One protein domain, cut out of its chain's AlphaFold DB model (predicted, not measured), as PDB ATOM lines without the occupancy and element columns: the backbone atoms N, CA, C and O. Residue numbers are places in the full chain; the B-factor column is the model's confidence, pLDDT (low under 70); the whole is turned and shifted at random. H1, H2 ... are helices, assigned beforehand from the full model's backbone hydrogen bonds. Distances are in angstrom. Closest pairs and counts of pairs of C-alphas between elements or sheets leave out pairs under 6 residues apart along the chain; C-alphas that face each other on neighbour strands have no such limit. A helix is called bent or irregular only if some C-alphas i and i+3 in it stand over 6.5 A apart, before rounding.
ATOM      1  N   SER A 184     143.768 209.510 155.704       84.94
ATOM      2  CA  SER A 184     144.634 210.588 156.194       84.94
ATOM      3  C   SER A 184     146.077 210.131 156.445       84.94
ATOM      4  O   SER A 184     147.006 210.874 156.152       84.94
ATOM      5  N   GLN A 185     146.292 208.898 156.923       86.62
ATOM      6  CA  GLN A 185     147.638 208.335 157.084       86.62
ATOM      7  C   GLN A 185     148.324 208.063 155.744       86.62
ATOM      8  O   GLN A 185     149.530 208.263 155.644       86.62
ATOM      9  N   LEU A 186     147.583 207.622 154.723       85.69
ATOM     10  CA  LEU A 186     148.132 207.460 153.374       85.69
ATOM     11  C   LEU A 186     148.518 208.814 152.766       85.69
ATOM     12  O   LEU A 186     149.624 208.934 152.257       85.69
ATOM     13  N   GLU A 187     147.666 209.837 152.895       88.56
ATOM     14  CA  GLU A 187     147.971 211.202 152.433       88.56
ATOM     15  C   GLU A 187     149.215 211.772 153.145       88.56
ATOM     16  O   GLU A 187     150.117 212.283 152.487       88.56
ATOM     17  N   GLN A 188     149.349 211.578 154.465       89.44
ATOM     18  CA  GLN A 188     150.563 211.960 155.207       89.44
ATOM     19  C   GLN A 188     151.822 211.230 154.716       89.44
ATOM     20  O   GLN A 188     152.903 211.813 154.672       89.44
ATOM     21  N   LEU A 189     151.704 209.947 154.365       90.31
ATOM     22  CA  LEU A 189     152.823 209.139 153.879       90.31
ATOM     23  C   LEU A 189     153.223 209.546 152.453       90.31
ATOM     24  O   LEU A 189     154.411 209.586 152.139       90.31
ATOM     25  N   GLU A 190     152.254 209.914 151.613       90.44
ATOM     26  CA  GLU A 190     152.490 210.501 150.291       90.44
ATOM     27  C   GLU A 190     153.153 211.881 150.376       90.44
ATOM     28  O   GLU A 190     154.076 212.155 149.608       90.44
ATOM     29  N   ASP A 191     152.743 212.728 151.322       91.12
ATOM     30  CA  ASP A 191     153.379 214.027 151.564       91.12
ATOM     31  C   ASP A 191     154.823 213.860 152.059       91.12
ATOM     32  O   ASP A 191     155.732 214.479 151.507       91.12
ATOM     33  N   LEU A 192     155.070 212.949 153.010       91.88
ATOM     34  CA  LEU A 192     156.425 212.602 153.463       91.88
ATOM     35  C   LEU A 192     157.283 212.023 152.334       91.88
ATOM     36  O   LEU A 192     158.488 212.271 152.267       91.88
ATOM     37  N   ARG A 193     156.681 211.232 151.442       91.94
ATOM     38  CA  ARG A 193     157.350 210.729 150.243       91.94
ATOM     39  C   ARG A 193     157.727 211.867 149.303       91.94
ATOM     40  O   ARG A 193     158.847 211.851 148.803       91.94
ATOM     41  N   ARG A 194     156.835 212.835 149.077       91.50
ATOM     42  CA  ARG A 194     157.104 214.012 148.240       91.50
ATOM     43  C   ARG A 194     158.250 214.845 148.812       91.50
ATOM     44  O   ARG A 194     159.210 215.084 148.097       91.50
ATOM     45  N   GLU A 195     158.209 215.152 150.106       92.31
ATOM     46  CA  GLU A 195     159.289 215.858 150.817       92.31
ATOM     47  C   GLU A 195     160.629 215.111 150.697       92.31
ATOM     48  O   GLU A 195     161.668 215.698 150.411       92.31
ATOM     49  N   THR A 196     160.616 213.784 150.866       89.50
ATOM     50  CA  THR A 196     161.835 212.963 150.754       89.50
ATOM     51  C   THR A 196     162.406 212.987 149.329       89.50
ATOM     52  O   THR A 196     163.624 212.995 149.163       89.50
ATOM     53  N   MET A 197     161.546 213.012 148.306       87.00
ATOM     54  CA  MET A 197     161.959 213.140 146.904       87.00
ATOM     55  C   MET A 197     162.512 214.535 146.597       87.00
ATOM     56  O   MET A 197     163.562 214.622 145.974       87.00
ATOM     57  N   GLU A 198     161.873 215.603 147.083       89.31
ATOM     58  CA  GLU A 198     162.357 216.982 146.918       89.31
ATOM     59  C   GLU A 198     163.771 217.147 147.504       89.31
ATOM     60  O   GLU A 198     164.668 217.643 146.826       89.31
ATOM     61  N   VAL A 199     164.027 216.620 148.709       88.38
ATOM     62  CA  VAL A 199     165.377 216.635 149.310       88.38
ATOM     63  C   VAL A 199     166.390 215.835 148.479       88.38
ATOM     64  O   VAL A 199     167.558 216.217 148.382       88.38
ATOM     65  N   ALA A 200     165.974 214.713 147.886       86.56
ATOM     66  CA  ALA A 200     166.843 213.923 147.014       86.56
ATOM     67  C   ALA A 200     167.195 214.682 145.721       86.56
ATOM     68  O   ALA A 200     168.359 214.692 145.320       86.56
ATOM     69  N   GLU A 201     166.216 215.348 145.104       85.44
ATOM     70  CA  GLU A 201     166.405 216.181 143.911       85.44
ATOM     71  C   GLU A 201     167.320 217.378 144.191       85.44
ATOM     72  O   GLU A 201     168.259 217.619 143.432       85.44
ATOM     73  N   GLU A 202     167.115 218.085 145.308       87.44
ATOM     74  CA  GLU A 202     167.978 219.197 145.723       87.44
ATOM     75  C   GLU A 202     169.433 218.751 145.905       87.44
ATOM     76  O   GLU A 202     170.358 219.414 145.424       87.44
ATOM     77  N   ARG A 203     169.657 217.600 146.557       84.44
ATOM     78  CA  ARG A 203     171.008 217.047 146.728       84.44
ATOM     79  C   ARG A 203     171.642 216.673 145.395       84.44
ATOM     80  O   ARG A 203     172.795 217.033 145.171       84.44
ATOM     81  N   LEU A 204     170.911 215.986 144.517       81.75
ATOM     82  CA  LEU A 204     171.404 215.622 143.185       81.75
ATOM     83  C   LEU A 204     171.772 216.847 142.349       81.75
ATOM     84  O   LEU A 204     172.824 216.844 141.711       81.75
ATOM     85  N   CYS A 205     170.947 217.895 142.384       84.69
ATOM     86  CA  CYS A 205     171.238 219.152 141.700       84.69
ATOM     87  C   CYS A 205     172.547 219.762 142.216       84.69
ATOM     88  O   CYS A 205     173.418 220.103 141.421       84.69
ATOM     89  N   TRP A 206     172.725 219.814 143.541       86.38
ATOM     90  CA  TRP A 206     173.957 220.319 144.149       86.38
ATOM     91  C   TRP A 206     175.197 219.526 143.710       86.38
ATOM     92  O   TRP A 206     176.224 220.122 143.400       86.38
ATOM     93  N   ILE A 207     175.113 218.194 143.642       80.88
ATOM     94  CA  ILE A 207     176.233 217.355 143.183       80.88
ATOM     95  C   ILE A 207     176.544 217.610 141.723       80.88
ATOM     96  O   ILE A 207     177.711 217.736 141.378       80.88
ATOM     97  N   HIS A 208     175.527 217.679 140.870       81.06
ATOM     98  CA  HIS A 208     175.736 217.946 139.455       81.06
ATOM     99  C   HIS A 208     176.431 219.299 139.250       81.06
ATOM    100  O   HIS A 208     177.405 219.382 138.504       81.06
ATOM    101  N   ASP A 209     175.988 220.336 139.963       84.44
ATOM    102  CA  ASP A 209     176.620 221.656 139.934       84.44
ATOM    103  C   ASP A 209     178.064 221.603 140.455       84.44
ATOM    104  O   ASP A 209     178.968 222.147 139.824       84.44
ATOM    105  N   ALA A 210     178.315 220.901 141.563       81.44
ATOM    106  CA  ALA A 210     179.647 220.795 142.151       81.44
ATOM    107  C   ALA A 210     180.619 219.964 141.293       81.44
ATOM    108  O   ALA A 210     181.800 220.292 141.208       81.44
ATOM    109  N   VAL A 211     180.131 218.917 140.623       80.12
ATOM    110  CA  VAL A 211     180.894 218.138 139.637       80.12
ATOM    111  C   VAL A 211     181.204 218.989 138.410       80.12
ATOM    112  O   VAL A 211     182.331 218.945 137.927       80.12
ATOM    113  N   GLY A 212     180.256 219.807 137.950       82.25
ATOM    114  CA  GLY A 212     180.497 220.786 136.890       82.25
ATOM    115  C   GLY A 212     181.562 221.820 137.276       82.25
ATOM    116  O   GLY A 212     182.485 222.056 136.497       82.25
ATOM    117  N   GLU A 213     181.489 222.388 138.490       85.81
ATOM    118  CA  GLU A 213     182.521 223.295 139.029       85.81
ATOM    119  C   GLU A 213     183.891 222.598 139.107       85.81
ATOM    120  O   GLU A 213     184.904 223.186 138.728       85.81
ATOM    121  N   LEU A 214     183.933 221.343 139.563       80.12
ATOM    122  CA  LEU A 214     185.158 220.542 139.623       80.12
ATOM    123  C   LEU A 214     185.752 220.289 138.239       80.12
ATOM    124  O   LEU A 214     186.946 220.492 138.055       80.12
ATOM    125  N   GLN A 215     184.940 219.870 137.269       83.19
ATOM    126  CA  GLN A 215     185.394 219.639 135.897       83.19
ATOM    127  C   GLN A 215     185.966 220.916 135.287       83.19
ATOM    128  O   GLN A 215     187.046 220.876 134.706       83.19
ATOM    129  N   GLN A 216     185.294 222.054 135.482       84.38
ATOM    130  CA  GLN A 216     185.800 223.341 135.018       84.38
ATOM    131  C   GLN A 216     187.129 223.704 135.691       84.38
ATOM    132  O   GLN A 216     188.071 224.088 135.005       84.38
ATOM    133  N   LEU A 217     187.237 223.555 137.014       80.31
ATOM    134  CA  LEU A 217     188.481 223.843 137.732       80.31
ATOM    135  C   LEU A 217     189.614 222.902 137.339       80.31
ATOM    136  O   LEU A 217     190.768 223.304 137.394       80.31
ATOM    137  N   ILE A 218     189.315 221.666 136.955       81.62
ATOM    138  CA  ILE A 218     190.327 220.707 136.510       81.62
ATOM    139  C   ILE A 218     190.781 221.012 135.090       81.62
ATOM    140  O   ILE A 218     191.978 220.967 134.811       81.62
ATOM    141  N   GLU A 219     189.857 221.408 134.220       81.50
ATOM    142  CA  GLU A 219     190.187 221.949 132.906       81.50
ATOM    143  C   GLU A 219     191.103 223.176 133.038       81.50
ATOM    144  O   GLU A 219     192.159 223.237 132.415       81.50
ATOM    145  N   GLU A 220     190.750 224.113 133.921       77.75
ATOM    146  CA  GLU A 220     191.504 225.350 134.144       77.75
ATOM    147  C   GLU A 220     192.856 225.113 134.828       77.75
ATOM    148  O   GLU A 220     193.870 225.668 134.410       77.75
ATOM    149  N   ALA A 221     192.889 224.309 135.892       76.19
ATOM    150  CA  ALA A 221     194.083 224.131 136.706       76.19
ATOM    151  C   ALA A 221     195.038 223.085 136.135       76.19
ATOM    152  O   ALA A 221     196.232 223.189 136.388       76.19
ATOM    153  N   PHE A 222     194.548 222.088 135.398       79.12
ATOM    154  CA  PHE A 222     195.345 220.941 134.955       79.12
ATOM    155  C   PHE A 222     195.248 220.663 133.446       79.12
ATOM    156  O   PHE A 222     195.840 219.695 132.980       79.12
ATOM    157  N   GLY A 223     194.565 221.507 132.663       81.38
ATOM    158  CA  GLY A 223     194.434 221.314 131.213       81.38
ATOM    159  C   GLY A 223     193.532 220.135 130.838       81.38
ATOM    160  O   GLY A 223     193.739 219.506 129.806       81.38
ATOM    161  N   GLY A 224     192.584 219.791 131.713       79.31
ATOM    162  CA  GLY A 224     191.594 218.727 131.494       79.31
ATOM    163  C   GLY A 224     192.059 217.340 131.921       79.31
ATOM    164  O   GLY A 224     191.252 216.416 132.054       79.31
ATOM    165  N   GLU A 225     193.346 217.188 132.221       76.44
ATOM    166  CA  GLU A 225     193.879 215.974 132.814       76.44
ATOM    167  C   GLU A 225     193.660 215.995 134.326       76.44
ATOM    168  O   GLU A 225     194.125 216.883 135.038       76.44
ATOM    169  N   TRP A 226     192.939 215.004 134.851       71.69
ATOM    170  CA  TRP A 226     192.831 214.861 136.296       71.69
ATOM    171  C   TRP A 226     194.236 214.622 136.878       71.69
ATOM    172  O   TRP A 226     194.903 213.668 136.480       71.69
ATOM    173  N   PRO A 227     194.680 215.382 137.893       62.97
ATOM    174  CA  PRO A 227     195.972 215.135 138.550       62.97
ATOM    175  C   PRO A 227     196.039 213.749 139.220       62.97
ATOM    176  O   PRO A 227     197.102 213.266 139.596       62.97
ATOM    177  N   LEU A 228     194.882 213.098 139.361       61.44
ATOM    178  CA  LEU A 228     194.697 211.753 139.883       61.44
ATOM    179  C   LEU A 228     194.438 210.713 138.782       61.44
ATOM    180  O   LEU A 228     193.830 209.686 139.090       61.44
ATOM    181  N   ILE A 229     194.838 210.944 137.519       53.66
ATOM    182  CA  ILE A 229     194.734 209.914 136.472       53.66
ATOM    183  C   ILE A 229     195.473 208.662 136.947       53.66
ATOM    184  O   ILE A 229     196.696 208.545 136.950       53.66
ATOM    185  N   VAL A 230     194.659 207.703 137.376       47.56
ATOM    186  CA  VAL A 230     195.028 206.322 137.605       47.56
ATOM    187  C   VAL A 230     195.252 205.741 136.221       47.56
ATOM    188  O   VAL A 230     194.297 205.307 135.575       47.56
ATOM    189  N   GLU A 243     202.303 215.122 146.621       63.47
ATOM    190  CA  GLU A 243     201.670 216.227 147.339       63.47
ATOM    191  C   GLU A 243     200.168 216.023 147.597       63.47
ATOM    192  O   GLU A 243     199.606 216.686 148.472       63.47
ATOM    193  N   VAL A 244     199.509 215.077 146.914       67.56
ATOM    194  CA  VAL A 244     198.090 214.793 147.154       67.56
ATOM    195  C   VAL A 244     197.937 214.009 148.462       67.56
ATOM    196  O   VAL A 244     198.515 212.927 148.608       67.56
ATOM    197  N   PRO A 245     197.121 214.483 149.424       74.75
ATOM    198  CA  PRO A 245     196.859 213.738 150.647       74.75
ATOM    199  C   PRO A 245     196.311 212.338 150.332       74.75
ATOM    200  O   PRO A 245     195.304 212.204 149.641       74.75
ATOM    201  N   GLN A 246     196.926 211.286 150.884       73.25
ATOM    202  CA  GLN A 246     196.536 209.886 150.635       73.25
ATOM    203  C   GLN A 246     195.035 209.627 150.882       73.25
ATOM    204  O   GLN A 246     194.399 208.877 150.148       73.25
ATOM    205  N   ALA A 247     194.451 210.301 151.878       69.38
ATOM    206  CA  ALA A 247     193.021 210.219 152.180       69.38
ATOM    207  C   ALA A 247     192.129 210.712 151.020       69.38
ATOM    208  O   ALA A 247     191.046 210.168 150.795       69.38
ATOM    209  N   LEU A 248     192.594 211.713 150.267       69.88
ATOM    210  CA  LEU A 248     191.906 212.250 149.097       69.88
ATOM    211  C   LEU A 248     191.995 211.264 147.926       69.88
ATOM    212  O   LEU A 248     190.998 211.023 147.254       69.88
ATOM    213  N   ALA A 249     193.151 210.624 147.733       68.75
ATOM    214  CA  ALA A 249     193.351 209.613 146.696       68.75
ATOM    215  C   ALA A 249     192.468 208.365 146.893       68.75
ATOM    216  O   ALA A 249     191.824 207.899 145.949       68.75
ATOM    217  N   ASP A 250     192.389 207.848 148.124       71.25
ATOM    218  CA  ASP A 250     191.555 206.683 148.454       71.25
ATOM    219  C   ASP A 250     190.054 206.993 148.266       71.25
ATOM    220  O   ASP A 250     189.276 206.166 147.770       71.25
ATOM    221  N   SER A 251     189.652 208.222 148.605       71.50
ATOM    222  CA  SER A 251     188.286 208.720 148.412       71.50
ATOM    223  C   SER A 251     187.971 208.945 146.927       71.50
ATOM    224  O   SER A 251     186.898 208.558 146.461       71.50
ATOM    225  N   HIS A 252     188.927 209.464 146.149       68.38
ATOM    226  CA  HIS A 252     188.798 209.658 144.706       68.38
ATOM    227  C   HIS A 252     188.528 208.346 143.971       68.38
ATOM    228  O   HIS A 252     187.582 208.274 143.196       68.38
ATOM    229  N   ALA A 253     189.293 207.285 144.247       69.31
ATOM    230  CA  ALA A 253     189.126 205.996 143.571       69.31
ATOM    231  C   ALA A 253     187.712 205.417 143.743       69.31
ATOM    232  O   ALA A 253     187.155 204.837 142.809       69.31
ATOM    233  N   SER A 254     187.113 205.615 144.919       68.44
ATOM    234  CA  SER A 254     185.733 205.205 145.194       68.44
ATOM    235  C   SER A 254     184.723 206.069 144.425       68.44
ATOM    236  O   SER A 254     183.705 205.563 143.940       68.44
ATOM    237  N   LEU A 255     185.021 207.361 144.264       66.19
ATOM    238  CA  LEU A 255     184.139 208.351 143.652       66.19
ATOM    239  C   LEU A 255     184.230 208.432 142.132       66.19
ATOM    240  O   LEU A 255     183.210 208.677 141.501       66.19
ATOM    241  N   SER A 256     185.373 208.147 141.510       68.00
ATOM    242  CA  SER A 256     185.470 208.096 140.047       68.00
ATOM    243  C   SER A 256     184.556 207.015 139.469       68.00
ATOM    244  O   SER A 256     183.855 207.253 138.491       68.00
ATOM    245  N   THR A 257     184.474 205.843 140.113       70.12
ATOM    246  CA  THR A 257     183.506 204.800 139.727       70.12
ATOM    247  C   THR A 257     182.058 205.265 139.834       70.12
ATOM    248  O   THR A 257     181.207 204.801 139.077       70.12
ATOM    249  N   LEU A 258     181.779 206.185 140.755       66.81
ATOM    250  CA  LEU A 258     180.450 206.739 140.966       66.81
ATOM    251  C   LEU A 258     180.098 207.837 139.982       66.81
ATOM    252  O   LEU A 258     179.000 207.824 139.437       66.81
ATOM    253  N   LEU A 259     181.032 208.747 139.730       66.62
ATOM    254  CA  LEU A 259     180.867 209.846 138.788       66.62
ATOM    255  C   LEU A 259     180.633 209.323 137.374       66.62
ATOM    256  O   LEU A 259     179.691 209.764 136.729       66.62
ATOM    257  N   VAL A 260     181.374 208.294 136.945       71.06
ATOM    258  CA  VAL A 260     181.128 207.614 135.659       71.06
ATOM    259  C   VAL A 260     179.716 207.011 135.608       71.06
ATOM    260  O   VAL A 260     179.047 207.047 134.574       71.06
ATOM    261  N   GLY A 261     179.232 206.485 136.738       67.44
ATOM    262  CA  GLY A 261     177.854 206.014 136.872       67.44
ATOM    263  C   GLY A 261     176.833 207.142 136.695       67.44
ATOM    264  O   GLY A 261     175.900 206.997 135.905       67.44
ATOM    265  N   ILE A 262     177.040 208.275 137.372       65.12
ATOM    266  CA  ILE A 262     176.159 209.452 137.326       65.12
ATOM    267  C   ILE A 262     176.143 210.071 135.919       65.12
ATOM    268  O   ILE A 262     175.064 210.293 135.371       65.12
ATOM    269  N   GLU A 263     177.305 210.262 135.289       66.50
ATOM    270  CA  GLU A 263     177.421 210.805 133.927       66.50
ATOM    271  C   GLU A 263     176.672 209.951 132.901       66.50
ATOM    272  O   GLU A 263     175.955 210.476 132.049       66.50
ATOM    273  N   SER A 264     176.773 208.623 133.014       68.00
ATOM    274  CA  SER A 264     176.068 207.706 132.111       68.00
ATOM    275  C   SER A 264     174.545 207.708 132.294       68.00
ATOM    276  O   SER A 264     173.816 207.349 131.368       68.00
ATOM    277  N   SER A 265     174.056 208.128 133.467       60.72
ATOM    278  CA  SER A 265     172.625 208.162 133.788       60.72
ATOM    279  C   SER A 265     171.913 209.440 133.323       60.72
ATOM    280  O   SER A 265     170.682 209.457 133.261       60.72
ATOM    281  N   GLY A 266     172.662 210.478 132.927       60.25
ATOM    282  CA  GLY A 266     172.126 211.787 132.541       60.25
ATOM    283  C   GLY A 266     171.332 212.474 133.668       60.25
ATOM    284  O   GLY A 266     171.129 211.891 134.733       60.25
ATOM    285  N   PRO A 267     170.838 213.708 133.458       58.69
ATOM    286  CA  PRO A 267     169.893 214.357 134.365       58.69
ATOM    287  C   PRO A 267     168.528 213.669 134.233       58.69
ATOM    288  O   PRO A 267     167.587 214.182 133.630       58.69
ATOM    289  N   SER A 268     168.447 212.433 134.708       55.72
ATOM    290  CA  SER A 268     167.207 211.683 134.751       55.72
ATOM    291  C   SER A 268     166.359 212.243 135.885       55.72
ATOM    292  O   SER A 268     166.780 212.230 137.038       55.72
ATOM    293  N   GLU A 269     165.165 212.738 135.555       65.12
ATOM    294  CA  GLU A 269     164.124 213.040 136.543       65.12
ATOM    295  C   GLU A 269     163.973 211.826 137.476       65.12
ATOM    296  O   GLU A 269     163.764 210.709 136.993       65.12
ATOM    297  N   LEU A 270     164.099 212.020 138.793       67.50
ATOM    298  CA  LEU A 270     163.869 210.961 139.775       67.50
ATOM    299  C   LEU A 270     162.393 210.551 139.698       67.50
ATOM    300  O   LEU A 270     161.509 211.257 140.177       67.50
ATOM    301  N   ARG A 271     162.091 209.411 139.071       73.75
ATOM    302  CA  ARG A 271     160.696 208.981 138.882       73.75
ATOM    303  C   ARG A 271     160.186 208.202 140.086       73.75
ATOM    304  O   ARG A 271     159.001 208.294 140.406       73.75
ATOM    305  N   ASN A 272     161.064 207.452 140.760       77.69
ATOM    306  CA  ASN A 272     160.693 206.529 141.832       77.69
ATOM    307  C   ASN A 272     161.656 206.597 143.036       77.69
ATOM    308  O   ASN A 272     162.832 206.905 142.890       77.69
ATOM    309  N   LEU A 273     161.185 206.195 144.228       69.50
ATOM    310  CA  LEU A 273     162.020 206.085 145.443       69.50
ATOM    311  C   LEU A 273     163.172 205.076 145.287       69.50
ATOM    312  O   LEU A 273     164.197 205.202 145.946       69.50
ATOM    313  N   SER A 274     163.030 204.092 144.393       73.50
ATOM    314  CA  SER A 274     164.111 203.167 144.042       73.50
ATOM    315  C   SER A 274     165.326 203.877 143.445       73.50
ATOM    316  O   SER A 274     166.445 203.403 143.613       73.50
ATOM    317  N   ASP A 275     165.121 205.022 142.794       71.06
ATOM    318  CA  ASP A 275     166.176 205.800 142.140       71.06
ATOM    319  C   ASP A 275     166.955 206.636 143.183       71.06
ATOM    320  O   ASP A 275     168.115 207.004 142.991       71.06
ATOM    321  N   VAL A 276     166.369 206.840 144.371       66.12
ATOM    322  CA  VAL A 276     167.059 207.392 145.548       66.12
ATOM    323  C   VAL A 276     168.062 206.376 146.119       66.12
ATOM    324  O   VAL A 276     169.047 206.762 146.739       66.12
ATOM    325  N   ALA A 277     167.928 205.078 145.829       63.06
ATOM    326  CA  ALA A 277     168.934 204.094 146.237       63.06
ATOM    327  C   ALA A 277     170.264 204.238 145.486       63.06
ATOM    328  O   ALA A 277     171.320 203.924 146.028       63.06
ATOM    329  N   THR A 278     170.261 204.789 144.274       61.62
ATOM    330  CA  THR A 278     171.503 205.206 143.601       61.62
ATOM    331  C   THR A 278     172.145 206.433 144.259       61.62
ATOM    332  O   THR A 278     173.351 206.631 144.139       61.62
ATOM    333  N   CYS A 279     171.383 207.185 145.064       60.28
ATOM    334  CA  CYS A 279     171.864 208.293 145.892       60.28
ATOM    335  C   CYS A 279     172.492 207.849 147.229       60.28
ATOM    336  O   CYS A 279     172.937 208.695 148.001       60.28
ATOM    337  N   VAL A 280     172.579 206.543 147.520       56.22
ATOM    338  CA  VAL A 280     173.203 205.974 148.744       56.22
ATOM    339  C   VAL A 280     174.634 206.468 148.982       56.22
ATOM    340  O   VAL A 280     175.139 206.425 150.103       56.22
ATOM    341  N   LEU A 281     175.292 206.941 147.927       55.12
ATOM    342  CA  LEU A 281     176.679 207.390 147.958       55.12
ATOM    343  C   LEU A 281     176.800 208.910 148.157       55.12
ATOM    344  O   LEU A 281     177.905 209.437 148.214       55.12
ATOM    345  N   LEU A 282     175.670 209.592 148.371       58.50
ATOM    346  CA  LEU A 282     175.552 211.025 148.657       58.50
ATOM    347  C   LEU A 282     175.453 211.288 150.163       58.50
ATOM    348  O   LEU A 282     174.576 212.013 150.641       58.50
ATOM    349  N   LYS A 283     176.328 210.639 150.935       67.75
ATOM    350  CA  LYS A 283     176.511 210.978 152.347       67.75
ATOM    351  C   LYS A 283     177.133 212.366 152.470       67.75
ATOM    352  O   LYS A 283     177.789 212.835 151.541       67.75
ATOM    353  N   ASP A 284     176.993 212.975 153.646       73.38
ATOM    354  CA  ASP A 284     177.713 214.205 154.007       73.38
ATOM    355  C   ASP A 284     179.227 214.080 153.735       73.38
ATOM    356  O   ASP A 284     179.868 215.057 153.363       73.38
ATOM    357  N   ASP A 285     179.766 212.858 153.792       76.12
ATOM    358  CA  ASP A 285     181.144 212.517 153.424       76.12
ATOM    359  C   ASP A 285     181.503 212.907 151.977       76.12
ATOM    360  O   ASP A 285     182.582 213.443 151.738       76.12
ATOM    361  N   LEU A 286     180.605 212.688 151.004       78.06
ATOM    362  CA  LEU A 286     180.840 213.083 149.610       78.06
ATOM    363  C   LEU A 286     180.851 214.600 149.470       78.06
ATOM    364  O   LEU A 286     181.665 215.148 148.733       78.06
ATOM    365  N   LYS A 287     179.947 215.281 150.178       81.44
ATOM    366  CA  LYS A 287     179.905 216.738 150.162       81.44
ATOM    367  C   LYS A 287     181.201 217.325 150.712       81.44
ATOM    368  O   LYS A 287     181.807 218.155 150.043       81.44
ATOM    369  N   ILE A 288     181.640 216.849 151.879       83.75
ATOM    370  CA  ILE A 288     182.905 217.258 152.499       83.75
ATOM    371  C   ILE A 288     184.066 216.976 151.544       83.75
ATOM    372  O   ILE A 288     184.881 217.860 151.303       83.75
ATOM    373  N   TYR A 289     184.102 215.790 150.934       82.31
ATOM    374  CA  TYR A 289     185.139 215.436 149.971       82.31
ATOM    375  C   TYR A 289     185.161 216.371 148.753       82.31
ATOM    376  O   TYR A 289     186.222 216.844 148.361       82.31
ATOM    377  N   VAL A 290     184.004 216.659 148.148       81.69
ATOM    378  CA  VAL A 290     183.898 217.563 146.992       81.69
ATOM    379  C   VAL A 290     184.315 218.982 147.374       81.69
ATOM    380  O   VAL A 290     185.025 219.627 146.609       81.69
ATOM    381  N   GLU A 291     183.935 219.462 148.557       84.44
ATOM    382  CA  GLU A 291     184.361 220.768 149.074       84.44
ATOM    383  C   GLU A 291     185.878 220.824 149.328       84.44
ATOM    384  O   GLU A 291     186.521 221.809 148.961       84.44
ATOM    385  N   GLU A 292     186.471 219.772 149.898       86.88
ATOM    386  CA  GLU A 292     187.922 219.656 150.095       86.88
ATOM    387  C   GLU A 292     188.677 219.575 148.763       86.88
ATOM    388  O   GLU A 292     189.697 220.244 148.594       86.88
ATOM    389  N   LEU A 293     188.156 218.819 147.796       83.44
ATOM    390  CA  LEU A 293     188.721 218.701 146.456       83.44
ATOM    391  C   LEU A 293     188.647 220.038 145.706       83.44
ATOM    392  O   LEU A 293     189.642 220.485 145.143       83.44
ATOM    393  N   LEU A 294     187.500 220.726 145.755       84.00
ATOM    394  CA  LEU A 294     187.334 222.071 145.197       84.00
ATOM    395  C   LEU A 294     188.312 223.059 145.833       84.00
ATOM    396  O   LEU A 294     188.894 223.892 145.135       84.00
ATOM    397  N   LYS A 295     188.497 222.989 147.154       87.88
ATOM    398  CA  LYS A 295     189.467 223.821 147.865       87.88
ATOM    399  C   LYS A 295     190.889 223.542 147.372       87.88
ATOM    400  O   LYS A 295     191.579 224.491 147.015       87.88
ATOM    401  N   TYR A 296     191.279 222.273 147.279       88.00
ATOM    402  CA  TYR A 296     192.587 221.862 146.769       88.00
ATOM    403  C   TYR A 296     192.829 222.347 145.330       88.00
ATOM    404  O   TYR A 296     193.851 222.971 145.058       88.00
ATOM    405  N   CYS A 297     191.876 222.141 144.415       84.00
ATOM    406  CA  CYS A 297     191.991 222.609 143.030       84.00
ATOM    407  C   CYS A 297     192.122 224.137 142.944       84.00
ATOM    408  O   CYS A 297     192.892 224.642 142.131       84.00
ATOM    409  N   ASN A 298     191.411 224.882 143.797       84.94
ATOM    410  CA  ASN A 298     191.544 226.338 143.853       84.94
ATOM    411  C   ASN A 298     192.912 226.784 144.379       84.94
ATOM    412  O   ASN A 298     193.496 227.693 143.800       84.94
ATOM    413  N   GLU A 299     193.423 226.152 145.439       87.38
ATOM    414  CA  GLU A 299     194.756 226.439 145.986       87.38
ATOM    415  C   GLU A 299     195.860 226.120 144.963       87.38
ATOM    416  O   GLU A 299     196.780 226.915 144.787       87.38
ATOM    417  N   ALA A 300     195.733 225.013 144.224       84.50
ATOM    418  CA  ALA A 300     196.656 224.650 143.149       84.50
ATOM    419  C   ALA A 300     196.613 225.647 141.976       84.50
ATOM    420  O   ALA A 300     197.661 226.053 141.470       84.50
ATOM    421  N   ALA A 301     195.416 226.079 141.564       83.88
ATOM    422  CA  ALA A 301     195.261 227.113 140.541       83.88
ATOM    423  C   ALA A 301     195.891 228.443 140.991       83.88
ATOM    424  O   ALA A 301     196.621 229.069 140.226       83.88
ATOM    425  N   ASP A 302     195.662 228.847 142.244       85.81
ATOM    426  CA  ASP A 302     196.233 230.067 142.820       85.81
ATOM    427  C   ASP A 302     197.770 229.993 142.862       85.81
ATOM    428  O   ASP A 302     198.435 230.927 142.412       85.81
ATOM    429  N   ALA A 303     198.343 228.864 143.289       87.12
ATOM    430  CA  ALA A 303     199.792 228.650 143.301       87.12
ATOM    431  C   ALA A 303     200.417 228.756 141.896       87.12
ATOM    432  O   ALA A 303     201.445 229.412 141.725       87.12
ATOM    433  N   ARG A 304     199.767 228.191 140.869       86.00
ATOM    434  CA  ARG A 304     200.200 228.326 139.465       86.00
ATOM    435  C   ARG A 304     200.137 229.772 138.978       86.00
ATOM    436  O   ARG A 304     201.048 230.225 138.288       86.00
ATOM    437  N   THR A 305     199.097 230.519 139.361       87.06
ATOM    438  CA  THR A 305     199.003 231.950 139.022       87.06
ATOM    439  C   THR A 305     200.123 232.769 139.656       87.06
ATOM    440  O   THR A 305     200.681 233.656 139.010       87.06
ATOM    441  N   GLU A 306     200.498 232.446 140.894       88.94
ATOM    442  CA  GLU A 306     201.597 233.102 141.598       88.94
ATOM    443  C   GLU A 306     202.955 232.750 140.971       88.94
ATOM    444  O   GLU A 306     203.780 233.641 140.754       88.94
ATOM    445  N   GLU A 307     203.173 231.485 140.596       90.75
ATOM    446  CA  GLU A 307     204.374 231.059 139.873       90.75
ATOM    447  C   GLU A 307     204.508 231.785 138.528       90.75
ATOM    448  O   GLU A 307     205.553 232.385 138.253       90.75
TER     449      GLU A 307
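AT A GLANCE: This is residues 184 to 230 and 243 to 307 of the 785 residues of an uncharacterized protein of Perkinsus olseni (UniProt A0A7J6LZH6). Two helices running the same way, the very long H1 and H4 side by side with residues 207 to 221 of it, make one layer of a loose rod. H2 lies over this pair, the short H3 packs on H1 farther along, and residues 184 to 192 of H1 stick out at one end. The printed part has 112 residues with four named helices, H1 to H4 in chain order, and no named strand: all helix. It is loose, with a radius of gyration of the C-alphas of 17.2 A, spanning 65 by 25 by 24 A.

HOW THE PARTS SIT: Begin with H1, residues 184 to 222. H4, residues 284 to 307, touches it at a shallow tilt of 20 degrees, the same way; their closest C-alphas, Ala 221 and Ala 301, are 5.0 A apart. H3, residues 273 to 281, touches H1 at residues 197 to 204 alone, at a steep tilt of 41 degrees; the closest C-alphas are Ala 200 and Val 276, 6.7 A. H2, residues 246 to 265, only just touches H4, with 3 pairs of C-alphas within 8 A, the closest Leu 248 and Tyr 289 at 7.5 A. H1 and H2 are near each other. Every O i to N i+4 pair is within hydrogen-bond range in H1 and H4, against 13 of 16 in H2 and 0 of 5 in H3, where 5 of 6 O i to N i+3 pairs are.

IN THESE COORDINATES: Find C-alpha 184 at (144.634, 210.588, 156.194); H1 runs 55.9 A from there. H2, 29.3 A, has a kink of 36 degrees near residue 254. H3, 14.9 A, is irregular: C-alphas 278 and 281 are 7.1 A apart. H4, 34.6 A, ends at C-alpha 307, (204.374, 231.059, 139.873).

THE WHOLE: Look for the cut: residues 231 to 242 are not printed, and C-alphas 230 and 243 are 15.4 A apart. The model's pLDDT is under 70 for 35 printed residues, among them 261 to 270.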